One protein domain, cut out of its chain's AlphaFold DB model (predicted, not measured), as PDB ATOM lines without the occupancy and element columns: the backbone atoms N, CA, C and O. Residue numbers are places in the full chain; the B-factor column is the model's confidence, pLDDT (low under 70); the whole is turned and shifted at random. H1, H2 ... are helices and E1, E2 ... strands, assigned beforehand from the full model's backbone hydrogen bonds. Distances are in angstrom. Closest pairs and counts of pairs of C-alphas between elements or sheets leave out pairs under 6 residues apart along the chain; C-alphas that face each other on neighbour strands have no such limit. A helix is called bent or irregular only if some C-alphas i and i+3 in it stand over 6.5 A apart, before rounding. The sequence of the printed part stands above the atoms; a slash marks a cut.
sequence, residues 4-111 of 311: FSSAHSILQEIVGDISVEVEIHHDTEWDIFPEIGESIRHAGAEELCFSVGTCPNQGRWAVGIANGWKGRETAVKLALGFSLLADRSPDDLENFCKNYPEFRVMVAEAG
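What this domain is: This is residues 4 to 111 of the 311 residues of the protein "ASPH protein" of Symbiodinium necroappetens (UniProt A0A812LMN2). A small antiparallel sheet of three strands has the long helix H4 packed slantwise over one face, and H1 packs on H4. At one end of the sheet H3 crosses over the opposite face, while at the other end of the domain H5 lies beyond the last residues of H4 and H6 lies beside the last part of H4, both loosely placed, with residues 87 to 92, of which 90 to 92 belong to H5, sticking out. The printed part has 108 residues with six named helices and three named strands, in the order H1 H2 E1 H3 E2 E3 H4 H5 H6; the sheet's order is E1 E2 E3, and the class is mixed, helices and strands. The whole is compact, with a radius of gyration of the C-alphas of 13.8 A and spans of 39 by 30 by 24 A.

Where its parts are: The sheet is made of E1, residues 23 to 27, E2, residues 50 to 55 and 16.7 A long, and E3, residues 60 to 65 and 17.2 A long. H4, residues 69 to 85, is 24.0 A long and begins at C-alpha 69 at (204.647, 185.434, 140.782). H1, residues 4 to 15, is 17.4 A long, begins at C-alpha 4 at (215.433, 177.032, 142.416) and is irregular, with C-alphas 5 and 8 at 7.5 A. H2 is residues 18 to 21, H3 residues 34 to 42 and H5 residues 90 to 96. H6, residues 101 to 109, ends at C-alpha 109 at (224.414, 176.291, 155.954).

How they stand to each other: E2 is the inner strand, antiparallel to E1 at 161 degrees, with N 25 and O 52 at 2.8 A. E2 and E3 form a hairpin at 162 degrees, with N 53 and O 62 at 2.9 A. H4 is on the sheet at a height of 6.1 A, over E3 and, only just, with 3 C-alphas, over E2; the closest C-alphas of H4 and E3 are those of Val 76 and Gly 64, 3.7 A. On the local plane H4 runs slantwise to E3 at 35 degrees. H3 is on the opposite face at a height of 10.6 A over a local plane of just 6 C-alphas, across E2 at 65 degrees on the local plane. H1 touches H4 at a steep tilt of 46 degrees, the same way, closest at the C-alphas of Ala 7 and Leu 78, 4.6 A. With residues 11 to 15 alone, H1 only just touches H2, only at the corner, with 3 pairs of C-alphas within 8 A; the closest are Gln 12 and Ile 18, 5.8 A. H2 only just is on the sheet, with 5 pairs of C-alphas within 10 A, and only grazes it. H6 is close but not clearly touching H4, the C-alphas of Val 107 and Phe 82 being closest at 7.6 A. H5 is close but not clearly touching H6, at a shallow tilt of 24 degrees, opposite ways, with the C-alphas of Glu 94 and Arg 104 closest at 7.8 A. In H3, H4 and H5 every O i to N i+4 pair is within hydrogen-bond range; in H1 it is 6 of 8, in H6 3 of 5, and H2 is too short for such a pair.

The domain as a whole: The C-alphas farthest apart are those of Asp 31 and Asp 91, 40.4 A. The printed part has no cut and no long link. The mean pLDDT of the printed part is 89.7, and residues 46 to 47 are under 70.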
ATOM      1  N   PHE A   4     216.761 176.527 142.777       86.50
ATOM      2  CA  PHE A   4     215.433 177.032 142.416       86.50
ATOM      3  C   PHE A   4     214.793 176.232 141.272       86.50
ATOM      4  O   PHE A   4     213.600 175.957 141.330       86.50
ATOM      5  N   SER A   5     215.563 175.752 140.287       88.00
ATOM      6  CA  SER A   5     214.999 174.901 139.225       88.00
ATOM      7  C   SER A   5     214.566 173.516 139.722       88.00
ATOM      8  O   SER A   5     213.825 172.834 139.025       88.00
ATOM      9  N   SER A   6     214.990 173.114 140.926       92.44
ATOM     10  CA  SER A   6     214.572 171.860 141.571       92.44
ATOM     11  C   SER A   6     213.483 172.061 142.632       92.44
ATOM     12  O   SER A   6     213.020 171.080 143.204       92.44
ATOM     13  N   ALA A   7     213.057 173.300 142.914       94.38
ATOM     14  CA  ALA A   7     212.161 173.618 144.032       94.38
ATOM     15  C   ALA A   7     210.827 172.858 143.977       94.38
ATOM     16  O   ALA A   7     210.358 172.352 144.994       94.38
ATOM     17  N   HIS A   8     210.240 172.742 142.781       94.81
ATOM     18  CA  HIS A   8     209.014 171.974 142.578       94.81
ATOM     19  C   HIS A   8     209.224 170.485 142.876       94.81
ATOM     20  O   HIS A   8     208.474 169.922 143.664       94.81
ATOM     21  N   SER A   9     210.265 169.865 142.309       95.12
ATOM     22  CA  SER A   9     210.577 168.446 142.532       95.12
ATOM     23  C   SER A   9     210.882 168.144 144.001       95.12
ATOM     24  O   SER A   9     210.384 167.159 144.532       95.12
ATOM     25  N   ILE A  10     211.639 169.023 144.670       94.88
ATOM     26  CA  ILE A  10     211.955 168.909 146.100       94.88
ATOM     27  C   ILE A  10     210.665 168.869 146.916       94.88
ATOM     28  O   ILE A  10     210.470 167.945 147.700       94.88
ATOM     29  N   LEU A  11     209.776 169.849 146.727       95.62
ATOM     30  CA  LEU A  11     208.526 169.904 147.479       95.62
ATOM     31  C   LEU A  11     207.620 168.710 147.154       95.62
ATOM     32  O   LEU A  11     207.071 168.103 148.069       95.62
ATOM     33  N   GLN A  12     207.519 168.338 145.875       95.88
ATOM     34  CA  GLN A  12     206.695 167.224 145.405       95.88
ATOM     35  C   GLN A  12     207.131 165.890 146.019       95.88
ATOM     36  O   GLN A  12     206.292 165.090 146.414       95.88
ATOM     37  N   GLU A  13     208.435 165.647 146.162       94.88
ATOM     38  CA  GLU A  13     208.944 164.428 146.801       94.88
ATOM     39  C   GLU A  13     208.622 164.374 148.308       94.88
ATOM     40  O   GLU A  13     208.526 163.291 148.884       94.88
ATOM     41  N   ILE A  14     208.423 165.529 148.952       93.31
ATOM     42  CA  ILE A  14     208.121 165.624 150.386       93.31
ATOM     43  C   ILE A  14     206.628 165.447 150.664       93.31
ATOM     44  O   ILE A  14     206.275 164.725 151.599       93.31
ATOM     45  N   VAL A  15     205.767 166.127 149.901       93.88
ATOM     46  CA  VAL A  15     204.317 166.177 150.165       93.88
ATOM     47  C   VAL A  15     203.502 165.281 149.234       93.88
ATOM     48  O   VAL A  15     202.360 164.967 149.534       93.88
ATOM     49  N   GLY A  16     204.070 164.824 148.118       93.81
ATOM     50  CA  GLY A  16     203.318 164.163 147.056       93.81
ATOM     51  C   GLY A  16     202.633 165.189 146.157       93.81
ATOM     52  O   GLY A  16     203.300 165.987 145.497       93.81
ATOM     53  N   ASP A  17     201.303 165.163 146.088       93.56
ATOM     54  CA  ASP A  17     200.552 166.077 145.228       93.56
ATOM     55  C   ASP A  17     200.504 167.492 145.824       93.56
ATOM     56  O   ASP A  17     199.699 167.798 146.702       93.56
ATOM     57  N   ILE A  18     201.365 168.374 145.310       94.62
ATOM     58  CA  ILE A  18     201.445 169.778 145.736       94.62
ATOM     59  C   ILE A  18     200.089 170.480 145.604       94.62
ATOM     60  O   ILE A  18     199.769 171.305 146.448       94.62
ATOM     61  N   SER A  19     199.290 170.163 144.579       90.69
ATOM     62  CA  SER A  19     198.008 170.846 144.347       90.69
ATOM     63  C   SER A  19     196.942 170.524 145.396       90.69
ATOM     64  O   SER A  19     195.965 171.257 145.520       90.69
ATOM     65  N   VAL A  20     197.139 169.437 146.147       93.31
ATOM     66  CA  VAL A  20     196.258 168.999 147.233       93.31
ATOM     67  C   VAL A  20     196.823 169.402 148.593       93.31
ATOM     68  O   VAL A  20     196.075 169.795 149.482       93.31
ATOM     69  N   GLU A  21     198.139 169.293 148.767       95.88
ATOM     70  CA  GLU A  21     198.786 169.412 150.077       95.88
ATOM     71  C   GLU A  21     199.278 170.824 150.412       95.88
ATOM     72  O   GLU A  21     199.637 171.084 151.565       95.88
ATOM     73  N   VAL A  22     199.367 171.714 149.418       96.56
ATOM     74  CA  VAL A  22     199.991 173.031 149.564       96.56
ATOM     75  C   VAL A  22     199.100 174.134 149.012       96.56
ATOM     76  O   VAL A  22     198.704 174.114 147.850       96.56
ATOM     77  N   GLU A  23     198.879 175.158 149.832       96.19
ATOM     78  CA  GLU A  23     198.218 176.400 149.435       96.19
ATOM     79  C   GLU A  23     199.273 177.501 149.298       96.19
ATOM     80  O   GLU A  23     200.104 177.680 150.190       96.19
ATOM     81  N   ILE A  24     199.272 178.224 148.176       95.44
ATOM     82  CA  ILE A  24     200.164 179.367 147.946       95.44
ATOM     83  C   ILE A  24     199.310 180.622 147.814       95.44
ATOM     84  O   ILE A  24     198.507 180.738 146.892       95.44
ATOM     85  N   HIS A  25     199.527 181.571 148.718       92.75
ATOM     86  CA  HIS A  25     198.876 182.874 148.724       92.75
ATOM     87  C   HIS A  25     199.882 183.929 148.275       92.75
ATOM     88  O   HIS A  25     200.912 184.116 148.926       92.75
ATOM     89  N   HIS A  26     199.615 184.609 147.163       89.44
ATOM     90  CA  HIS A  26     200.428 185.737 146.714       89.44
ATOM     91  C   HIS A  26     199.998 186.994 147.460       89.44
ATOM     92  O   HIS A  26     198.835 187.369 147.399       89.44
ATOM     93  N   ASP A  27     200.935 187.618 148.169       87.25
ATOM     94  CA  ASP A  27     200.707 188.849 148.920       87.25
ATOM     95  C   ASP A  27     201.714 189.905 148.452       87.25
ATOM     96  O   ASP A  27     202.849 190.051 148.923       87.25
ATOM     97  N   THR A  28     201.310 190.586 147.387       83.81
ATOM     98  CA  THR A  28     202.137 191.551 146.668       83.81
ATOM     99  C   THR A  28     202.083 192.947 147.275       83.81
ATOM    100  O   THR A  28     202.937 193.775 146.945       83.81
ATOM    101  N   GLU A  29     201.093 193.208 148.131       79.69
ATOM    102  CA  GLU A  29     200.780 194.532 148.683       79.69
ATOM    103  C   GLU A  29     200.821 194.588 150.215       79.69
ATOM    104  O   GLU A  29     200.735 195.676 150.785       79.69
ATOM    105  N   TRP A  30     201.074 193.446 150.860       84.88
ATOM    106  CA  TRP A  30     201.112 193.250 152.309       84.88
ATOM    107  C   TRP A  30     199.746 193.486 152.956       84.88
ATOM    108  O   TRP A  30     199.650 194.026 154.058       84.88
ATOM    109  N   ASP A  31     198.683 193.117 152.249       85.25
ATOM    110  CA  ASP A  31     197.295 193.294 152.659       85.25
ATOM    111  C   ASP A  31     196.677 192.000 153.208       85.25
ATOM    112  O   ASP A  31     195.795 192.065 154.068       85.25
ATOM    113  N   ILE A  32     197.178 190.833 152.782       88.44
ATOM    114  CA  ILE A  32     196.742 189.525 153.291       88.44
ATOM    115  C   ILE A  32     197.461 189.178 154.606       88.44
ATOM    116  O   ILE A  32     196.819 188.752 155.565       88.44
ATOM    117  N   PHE A  33     198.780 189.380 154.663       91.50
ATOM    118  CA  PHE A  33     199.661 189.055 155.791       91.50
ATOM    119  C   PHE A  33     200.595 190.235 156.140       91.50
ATOM    120  O   PHE A  33     201.828 190.114 156.043       91.50
ATOM    121  N   PRO A  34     200.055 191.392 156.568       89.44
ATOM    122  CA  PRO A  34     200.850 192.587 156.875       89.44
ATOM    123  C   PRO A  34     201.963 192.325 157.902       89.44
ATOM    124  O   PRO A  34     203.066 192.861 157.798       89.44
ATOM    125  N   GLU A  35     201.716 191.452 158.879       92.44
ATOM    126  CA  GLU A  35     202.685 191.061 159.902       92.44
ATOM    127  C   GLU A  35     203.909 190.321 159.339       92.44
ATOM    128  O   GLU A  35     205.013 190.443 159.885       92.44
ATOM    129  N   ILE A  36     203.746 189.586 158.234       91.88
ATOM    130  CA  ILE A  36     204.855 188.932 157.534       91.88
ATOM    131  C   ILE A  36     205.693 189.991 156.818       91.88
ATOM    132  O   ILE A  36     206.917 189.996 156.974       91.88
ATOM    133  N   GLY A  37     205.049 190.924 156.110       86.19
ATOM    134  CA  GLY A  37     205.724 192.043 155.449       86.19
ATOM    135  C   GLY A  37     206.576 192.874 156.414       86.19
ATOM    136  O   GLY A  37     207.769 193.089 156.183       86.19
ATOM    137  N   GLU A  38     206.014 193.243 157.568       86.94
ATOM    138  CA  GLU A  38     206.744 193.978 158.611       86.94
ATOM    139  C   GLU A  38     207.901 193.168 159.214       86.94
ATOM    140  O   GLU A  38     208.966 193.711 159.520       86.94
ATOM    141  N   SER A  39     207.747 191.851 159.353       88.62
ATOM    142  CA  SER A  39     208.822 190.981 159.844       88.62
ATOM    143  C   SER A  39     209.983 190.891 158.847       88.62
ATOM    144  O   SER A  39     211.147 190.974 159.244       88.62
ATOM    145  N   ILE A  40     209.685 190.785 157.549       86.25
ATOM    146  CA  ILE A  40     210.675 190.787 156.457       86.25
ATOM    147  C   ILE A  40     211.436 192.116 156.433       86.25
ATOM    148  O   ILE A  40     212.669 192.126 156.352       86.25
ATOM    149  N   ARG A  41     210.714 193.233 156.580       82.62
ATOM    150  CA  ARG A  41     211.297 194.575 156.686       82.62
ATOM    151  C   ARG A  41     212.275 194.671 157.857       82.62
ATOM    152  O   ARG A  41     213.402 195.132 157.680       82.62
ATOM    153  N   HIS A  42     211.878 194.211 159.045       82.81
ATOM    154  CA  HIS A  42     212.749 194.205 160.226       82.81
ATOM    155  C   HIS A  42     213.970 193.292 160.072       82.81
ATOM    156  O   HIS A  42     215.030 193.601 160.614       82.81
ATOM    157  N   ALA A  43     213.853 192.204 159.307       82.44
ATOM    158  CA  ALA A  43     214.972 191.324 158.977       82.44
ATOM    159  C   ALA A  43     215.975 191.950 157.984       82.44
ATOM    160  O   ALA A  43     217.015 191.352 157.703       82.44
ATOM    161  N   GLY A  44     215.697 193.153 157.465       76.12
ATOM    162  CA  GLY A  44     216.574 193.881 156.548       76.12
ATOM    163  C   GLY A  44     216.501 193.399 155.098       76.12
ATOM    164  O   GLY A  44     217.363 193.761 154.296       76.12
ATOM    165  N   ALA A  45     215.498 192.589 154.754       71.94
ATOM    166  CA  ALA A  45     215.221 192.229 153.372       71.94
ATOM    167  C   ALA A  45     214.572 193.407 152.626       71.94
ATOM    168  O   ALA A  45     213.972 194.301 153.225       71.94
ATOM    169  N   GLU A  46     214.728 193.434 151.303       69.62
ATOM    170  CA  GLU A  46     214.106 194.469 150.482       69.62
ATOM    171  C   GLU A  46     212.574 194.352 150.507       69.62
ATOM    172  O   GLU A  46     212.034 193.250 150.592       69.62
ATOM    173  N   GLU A  47     211.878 195.492 150.406       66.88
ATOM    174  CA  GLU A  47     210.417 195.551 150.248       66.88
ATOM    175  C   GLU A  47     210.018 195.020 148.860       66.88
ATOM    176  O   GLU A  47     209.794 195.779 147.914       66.88
ATOM    177  N   LEU A  48     210.003 193.697 148.722       75.38
ATOM    178  CA  LEU A  48     209.589 192.979 147.522       75.38
ATOM    179  C   LEU A  48     208.235 192.306 147.771       75.38
ATOM    180  O   LEU A  48     207.822 192.096 148.915       75.38
ATOM    181  N   CYS A  49     207.559 191.930 146.688       85.50
ATOM    182  CA  CYS A  49     206.390 191.067 146.783       85.50
ATOM    183  C   CYS A  49     206.768 189.711 147.392       85.50
ATOM    184  O   CYS A  49     207.854 189.174 147.125       85.50
ATOM    185  N   PHE A  50     205.852 189.122 148.158       91.50
ATOM    186  CA  PHE A  50     206.040 187.783 148.698       91.50
ATOM    187  C   PHE A  50     204.840 186.876 148.425       91.50
ATOM    188  O   PHE A  50     203.793 187.291 147.941       91.50
ATOM    189  N   SER A  51     205.044 185.587 148.655       94.25
ATOM    190  CA  SER A  51     203.976 184.598 148.721       94.25
ATOM    191  C   SER A  51     204.151 183.761 149.977       94.25
ATOM    192  O   SER A  51     205.283 183.479 150.380       94.25
ATOM    193  N   VAL A  52     203.039 183.377 150.590       96.31
ATOM    194  CA  VAL A  52     202.987 182.506 151.761       96.31
ATOM    195  C   VAL A  52     202.513 181.140 151.307       96.31
ATOM    196  O   VAL A  52     201.424 181.003 150.758       96.31
ATOM    197  N   GLY A  53     203.349 180.130 151.514       96.75
ATOM    198  CA  GLY A  53     203.033 178.742 151.225       96.75
ATOM    199  C   GLY A  53     202.703 178.039 152.526       96.75
ATOM    200  O   GLY A  53     203.520 178.074 153.448       96.75
ATOM    201  N   THR A  54     201.547 177.396 152.608       97.00
ATOM    202  CA  THR A  54     201.137 176.607 153.771       97.00
ATOM    203  C   THR A  54     200.967 175.143 153.379       97.00
ATOM    204  O   THR A  54     200.582 174.825 152.260       97.00
ATOM    205  N   CYS A  55     201.290 174.240 154.299       95.69
ATOM    206  CA  CYS A  55     200.978 172.818 154.225       95.69
ATOM    207  C   CYS A  55     200.194 172.456 155.498       95.69
ATOM    208  O   CYS A  55     200.805 172.091 156.515       95.69
ATOM    209  N   PRO A  56     198.854 172.619 155.489       91.81
ATOM    210  CA  PRO A  56     198.026 172.509 156.690       91.81
ATOM    211  C   PRO A  56     198.137 171.147 157.378       91.81
ATOM    212  O   PRO A  56     198.262 171.082 158.601       91.81
ATOM    213  N   ASN A  57     198.192 170.065 156.594       89.62
ATOM    214  CA  ASN A  57     198.286 168.691 157.097       89.62
ATOM    215  C   ASN A  57     199.558 168.428 157.917       89.62
ATOM    216  O   ASN A  57     199.565 167.550 158.777       89.62
ATOM    217  N   GLN A  58     200.628 169.192 157.672       89.50
ATOM    218  CA  GLN A  58     201.898 169.074 158.394       89.50
ATOM    219  C   GLN A  58     202.152 170.250 159.348       89.50
ATOM    220  O   GLN A  58     203.180 170.280 160.022       89.50
ATOM    221  N   GLY A  59     201.231 171.221 159.424       91.94
ATOM    222  CA  GLY A  59     201.366 172.403 160.278       91.94
ATOM    223  C   GLY A  59     202.577 173.272 159.928       91.94
ATOM    224  O   GLY A  59     203.174 173.884 160.813       91.94
ATOM    225  N   ARG A  60     202.980 173.295 158.652       95.81
ATOM    226  CA  ARG A  60     204.158 174.033 158.176       95.81
ATOM    227  C   ARG A  60     203.768 175.151 157.235       95.81
ATOM    228  O   ARG A  60     202.816 175.037 156.472       95.81
ATOM    229  N   TRP A  61     204.550 176.215 157.270       96.31
ATOM    230  CA  TRP A  61     204.444 177.320 156.336       96.31
ATOM    231  C   TRP A  61     205.832 177.883 156.034       96.31
ATOM    232  O   TRP A  61     206.808 177.579 156.734       96.31
ATOM    233  N   ALA A  62     205.923 178.657 154.959       95.94
ATOM    234  CA  ALA A  62     207.121 179.375 154.562       95.94
ATOM    235  C   ALA A  62     206.773 180.572 153.672       95.94
ATOM    236  O   ALA A  62     205.652 180.688 153.176       95.94
ATOM    237  N   VAL A  63     207.759 181.439 153.442       95.25
ATOM    238  CA  VAL A  63     207.609 182.636 152.609       95.25
ATOM    239  C   VAL A  63     208.595 182.599 151.447       95.25
ATOM    240  O   VAL A  63     209.776 182.310 151.637       95.25
ATOM    241  N   GLY A  64     208.112 182.901 150.243       93.69
ATOM    242  CA  GLY A  64     208.927 183.104 149.047       93.69
ATOM    243  C   GLY A  64     208.883 184.554 148.591       93.69
ATOM    244  O   GLY A  64     207.802 185.076 148.338       93.69
ATOM    245  N   ILE A  65     210.048 185.190 148.462       90.31
ATOM    246  CA  ILE A  65     210.188 186.623 148.164       90.31
ATOM    247  C   ILE A  65     210.807 186.794 146.772       90.31
ATOM    248  O   ILE A  65     211.890 186.265 146.520       90.31
ATOM    249  N   ALA A  66     210.129 187.515 145.873       86.38
ATOM    250  CA  ALA A  66     210.608 187.844 144.524       86.38
ATOM    251  C   ALA A  66     209.709 188.894 143.835       86.38
ATOM    252  O   ALA A  66     208.548 189.068 144.188       86.38
ATOM    253  N   ASN A  67     210.214 189.529 142.776       77.12
ATOM    254  CA  ASN A  67     209.505 190.552 141.991       77.12
ATOM    255  C   ASN A  67     208.476 190.018 140.982       77.12
ATOM    256  O   ASN A  67     208.004 190.778 140.154       77.12
ATOM    257  N   GLY A  68     208.155 188.729 140.974       75.94
ATOM    258  CA  GLY A  68     207.179 188.185 140.031       75.94
ATOM    259  C   GLY A  68     206.640 186.855 140.516       75.94
ATOM    260  O   GLY A  68     207.369 186.096 141.163       75.94
ATOM    261  N   TRP A  69     205.376 186.567 140.208       80.88
ATOM    262  CA  TRP A  69     204.647 185.434 140.782       80.88
ATOM    263  C   TRP A  69     205.376 184.097 140.595       80.88
ATOM    264  O   TRP A  69     205.533 183.355 141.561       80.88
ATOM    265  N   LYS A  70     205.962 183.830 139.418       86.44
ATOM    266  CA  LYS A  70     206.761 182.612 139.165       86.44
ATOM    267  C   LYS A  70     207.974 182.503 140.088       86.44
ATOM    268  O   LYS A  70     208.283 181.426 140.602       86.44
ATOM    269  N   GLY A  71     208.674 183.618 140.292       88.31
ATOM    270  CA  GLY A  71     209.817 183.692 141.196       88.31
ATOM    271  C   GLY A  71     209.393 183.456 142.643       88.31
ATOM    272  O   GLY A  71     210.030 182.669 143.342       88.31
ATOM    273  N   ARG A  72     208.278 184.068 143.063       91.44
ATOM    274  CA  ARG A  72     207.719 183.919 144.413       91.44
ATOM    275  C   ARG A  72     207.279 182.486 144.668       91.44
ATOM    276  O   ARG A  72     207.692 181.909 145.667       91.44
ATOM    277  N   GLU A  73     206.571 181.874 143.719       92.50
ATOM    278  CA  GLU A  73     206.188 180.464 143.800       92.50
ATOM    279  C   GLU A  73     207.401 179.542 143.902       92.50
ATOM    280  O   GLU A  73     207.424 178.604 144.695       92.50
ATOM    281  N   THR A  74     208.424 179.778 143.085       93.94
ATOM    282  CA  THR A  74     209.623 178.936 143.103       93.94
ATOM    283  C   THR A  74     210.356 179.079 144.439       93.94
ATOM    284  O   THR A  74     210.777 178.081 145.026       93.94
ATOM    285  N   ALA A  75     210.456 180.305 144.957       94.00
ATOM    286  CA  ALA A  75     211.060 180.583 146.252       94.00
ATOM    287  C   ALA A  75     210.266 179.975 147.415       94.00
ATOM    288  O   ALA A  75     210.862 179.353 148.292       94.00
ATOM    289  N   VAL A  76     208.934 180.089 147.408       96.56
ATOM    290  CA  VAL A  76     208.097 179.569 148.495       96.56
ATOM    291  C   VAL A  76     208.064 178.049 148.490       96.56
ATOM    292  O   VAL A  76     208.126 177.446 149.555       96.56
ATOM    293  N   LYS A  77     208.079 177.412 147.311       96.50
ATOM    294  CA  LYS A  77     208.171 175.950 147.196       96.50
ATOM    295  C   LYS A  77     209.473 175.429 147.808       96.50
ATOM    296  O   LYS A  77     209.456 174.466 148.571       96.50
ATOM    297  N   LEU A  78     210.590 176.106 147.530       95.56
ATOM    298  CA  LEU A  78     211.890 175.770 148.109       95.56
ATOM    299  C   LEU A  78     211.911 175.971 149.633       95.56
ATOM    300  O   LEU A  78     212.340 175.078 150.366       95.56
ATOM    301  N   ALA A  79     211.433 177.123 150.109       95.19
ATOM    302  CA  ALA A  79     211.402 177.455 151.532       95.19
ATOM    303  C   ALA A  79     210.453 176.537 152.325       95.19
ATOM    304  O   ALA A  79     210.774 176.119 153.437       95.19
ATOM    305  N   LEU A  80     209.311 176.163 151.741       96.12
ATOM    306  CA  LEU A  80     208.361 175.235 152.350       96.12
ATOM    307  C   LEU A  80     208.930 173.817 152.402       96.12
ATOM    308  O   LEU A  80     208.849 173.176 153.447       96.12
ATOM    309  N   GLY A  81     209.584 173.358 151.329       93.56
ATOM    310  CA  GLY A  81     210.296 172.078 151.324       93.56
ATOM    311  C   GLY A  81     211.366 172.019 152.418       93.56
ATOM    312  O   GLY A  81     211.468 171.032 153.140       93.56
ATOM    313  N   PHE A  82     212.099 173.114 152.619       92.06
ATOM    314  CA  PHE A  82     213.025 173.249 153.739       92.06
ATOM    315  C   PHE A  82     212.319 173.151 155.105       92.06
ATOM    316  O   PHE A  82     212.731 172.369 155.958       92.06
ATOM    317  N   SER A  83     211.229 173.899 155.302       92.31
ATOM    318  CA  SER A  83     210.444 173.924 156.549       92.31
ATOM    319  C   SER A  83     209.868 172.551 156.924       92.31
ATOM    320  O   SER A  83     209.900 172.163 158.092       92.31
ATOM    321  N   LEU A  84     209.398 171.787 155.933       91.69
ATOM    322  CA  LEU A  84     208.850 170.430 156.090       91.69
ATOM    323  C   LEU A  84     209.917 169.377 156.414       91.69
ATOM    324  O   LEU A  84     209.617 168.313 156.954       91.69
ATOM    325  N   LEU A  85     211.170 169.662 156.074       89.06
ATOM    326  CA  LEU A  85     212.300 168.782 156.342       89.06
ATOM    327  C   LEU A  85     212.995 169.091 157.676       89.06
ATOM    328  O   LEU A  85     213.749 168.250 158.158       89.06
ATOM    329  N   ALA A  86     212.721 170.242 158.294       83.19
ATOM    330  CA  ALA A  86     213.443 170.733 159.471       83.19
ATOM    331  C   ALA A  86     213.400 169.797 160.695       83.19
ATOM    332  O   ALA A  86     214.340 169.796 161.486       83.19
ATOM    333  N   ASP A  87     212.352 168.979 160.828       82.06
ATOM    334  CA  ASP A  87     212.193 168.034 161.946       82.06
ATOM    335  C   ASP A  87     212.698 166.618 161.634       82.06
ATOM    336  O   ASP A  87     212.632 165.729 162.488       82.06
ATOM    337  N   ARG A  88     213.149 166.354 160.402       86.25
ATOM    338  CA  ARG A  88     213.611 165.014 160.035       86.25
ATOM    339  C   ARG A  88     214.945 164.700 160.697       86.25
ATOM    340  O   ARG A  88     215.758 165.583 160.967       86.25
ATOM    341  N   SER A  89     215.185 163.411 160.929       88.81
ATOM    342  CA  SER A  89     216.475 162.967 161.450       88.81
ATOM    343  C   SER A  89     217.606 163.346 160.474       88.81
ATOM    344  O   SER A  89     217.381 163.370 159.258       88.81
ATOM    345  N   PRO A  90     218.835 163.611 160.960       88.56
ATOM    346  CA  PRO A  90     219.971 163.896 160.084       88.56
ATOM    347  C   PRO A  90     220.214 162.813 159.022       88.56
ATOM    348  O   PRO A  90     220.604 163.140 157.904       88.56
ATOM    349  N   ASP A  91     219.940 161.543 159.330       90.00
ATOM    350  CA  ASP A  91     220.094 160.433 158.382       90.00
ATOM    351  C   ASP A  91     219.048 160.484 157.255       90.00
ATOM    352  O   ASP A  91     219.381 160.277 156.084       90.00
ATOM    353  N   ASP A  92     217.796 160.814 157.580       89.69
ATOM    354  CA  ASP A  92     216.732 160.987 156.584       89.69
ATOM    355  C   ASP A  92     217.001 162.202 155.689       89.69
ATOM    356  O   ASP A  92     216.857 162.121 154.467       89.69
ATOM    357  N   LEU A  93     217.458 163.308 156.285       90.31
ATOM    358  CA  LEU A  93     217.896 164.503 155.562       90.31
ATOM    359  C   LEU A  93     219.079 164.207 154.634       90.31
ATOM    360  O   LEU A  93     219.069 164.618 153.472       90.31
ATOM    361  N   GLU A  94     220.095 163.481 155.114       90.56
ATOM    362  CA  GLU A  94     221.259 163.072 154.321       90.56
ATOM    363  C   GLU A  94     220.833 162.202 153.136       90.56
ATOM    364  O   GLU A  94     221.320 162.409 152.021       90.56
ATOM    365  N   ASN A  95     219.915 161.256 153.357       91.56
ATOM    366  CA  ASN A  95     219.378 160.394 152.310       91.56
ATOM    367  C   ASN A  95     218.611 161.187 151.248       91.56
ATOM    368  O   ASN A  95     218.895 161.009 150.065       91.56
ATOM    369  N   PHE A  96     217.722 162.095 151.654       91.81
ATOM    370  CA  PHE A  96     216.986 162.972 150.737       91.81
ATOM    371  C   PHE A  96     217.935 163.853 149.908       91.81
ATOM    372  O   PHE A  96     217.856 163.933 148.681       91.81
ATOM    373  N   CYS A  97     218.928 164.452 150.567       92.25
ATOM    374  CA  CYS A  97     219.916 165.331 149.945       92.25
ATOM    375  C   CYS A  97     220.823 164.644 148.907       92.25
ATOM    376  O   CYS A  97     221.546 165.338 148.188       92.25
ATOM    377  N   LYS A  98     220.821 163.306 148.799       91.75
ATOM    378  CA  LYS A  98     221.536 162.592 147.724       91.75
ATOM    379  C   LYS A  98     220.978 162.943 146.344       91.75
ATOM    380  O   LYS A  98     221.762 163.043 145.404       91.75
ATOM    381  N   ASN A  99     219.668 163.171 146.252       92.00
ATOM    382  CA  ASN A  99     218.985 163.535 145.010       92.00
ATOM    383  C   ASN A  99     219.135 165.031 144.686       92.00
ATOM    384  O   ASN A  99     219.089 165.415 143.521       92.00
ATOM    385  N   TYR A 100     219.401 165.866 145.701       93.19
ATOM    386  CA  TYR A 100     219.475 167.325 145.571       93.19
ATOM    387  C   TYR A 100     220.753 167.906 146.213       93.19
ATOM    388  O   TYR A 100     220.699 168.508 147.290       93.19
ATOM    389  N   PRO A 101     221.932 167.770 145.566       90.69
ATOM    390  CA  PRO A 101     223.207 168.203 146.145       90.69
ATOM    391  C   PRO A 101     223.300 169.705 146.438       90.69
ATOM    392  O   PRO A 101     223.969 170.085 147.393       90.69
ATOM    393  N   GLU A 102     222.649 170.558 145.644       88.81
ATOM    394  CA  GLU A 102     222.629 172.006 145.898       88.81
ATOM    395  C   GLU A 102     221.729 172.365 147.084       88.81
ATOM    396  O   GLU A 102     222.104 173.188 147.915       88.81
ATOM    397  N   PHE A 103     220.585 171.690 147.223       90.31
ATOM    398  CA  PHE A 103     219.708 171.851 148.383       90.31
ATOM    399  C   PHE A 103     220.413 171.437 149.678       90.31
ATOM    400  O   PHE A 103     220.304 172.117 150.694       90.31
ATOM    401  N   ARG A 104     221.238 170.382 149.624       90.75
ATOM    402  CA  ARG A 104     222.088 169.978 150.749       90.75
ATOM    403  C   ARG A 104     222.952 171.120 151.278       90.75
ATOM    404  O   ARG A 104     223.140 171.216 152.487       90.75
ATOM    405  N   VAL A 105     223.526 171.932 150.386       89.31
ATOM    406  CA  VAL A 105     224.383 173.056 150.790       89.31
ATOM    407  C   VAL A 105     223.580 174.010 151.669       89.31
ATOM    408  O   VAL A 105     224.039 174.324 152.760       89.31
ATOM    409  N   MET A 106     222.345 174.339 151.274       88.50
ATOM    410  CA  MET A 106     221.446 175.174 152.079       88.50
ATOM    411  C   MET A 106     221.100 174.534 153.431       88.50
ATOM    412  O   MET A 106     221.139 175.200 154.461       88.50
ATOM    413  N   VAL A 107     220.805 173.230 153.456       88.88
ATOM    414  CA  VAL A 107     220.516 172.482 154.698       88.88
ATOM    415  C   VAL A 107     221.717 172.478 155.651       88.88
ATOM    416  O   VAL A 107     221.546 172.621 156.862       88.88
ATOM    417  N   ALA A 108     222.937 172.361 155.124       89.38
ATOM    418  CA  ALA A 108     224.158 172.432 155.923       89.38
ATOM    419  C   ALA A 108     224.459 173.859 156.414       89.38
ATOM    420  O   ALA A 108     224.844 174.035 157.567       89.38
ATOM    421  N   GLU A 109     224.256 174.878 155.575       86.19
ATOM    422  CA  GLU A 109     224.414 176.291 155.954       86.19
ATOM    423  C   GLU A 109     223.436 176.709 157.055       86.19
ATOM    424  O   GLU A 109     223.797 177.466 157.952       86.19
ATOM    425  N   ALA A 110     222.227 176.151 157.042       85.31
ATOM    426  CA  ALA A 110     221.242 176.337 158.098       85.31
ATOM    427  C   ALA A 110     221.526 175.520 159.378       85.31
ATOM    428  O   ALA A 110     220.755 175.584 160.332       85.31
ATOM    429  N   GLY A 111     222.611 174.738 159.411       85.88
ATOM    430  CA  GLY A 111     223.034 173.971 160.584       85.88
ATOM    431  C   GLY A 111     222.252 172.678 160.837       85.88
ATOM    432  O   GLY A 111     222.439 172.064 161.885       85.88
TER     433      GLY A 111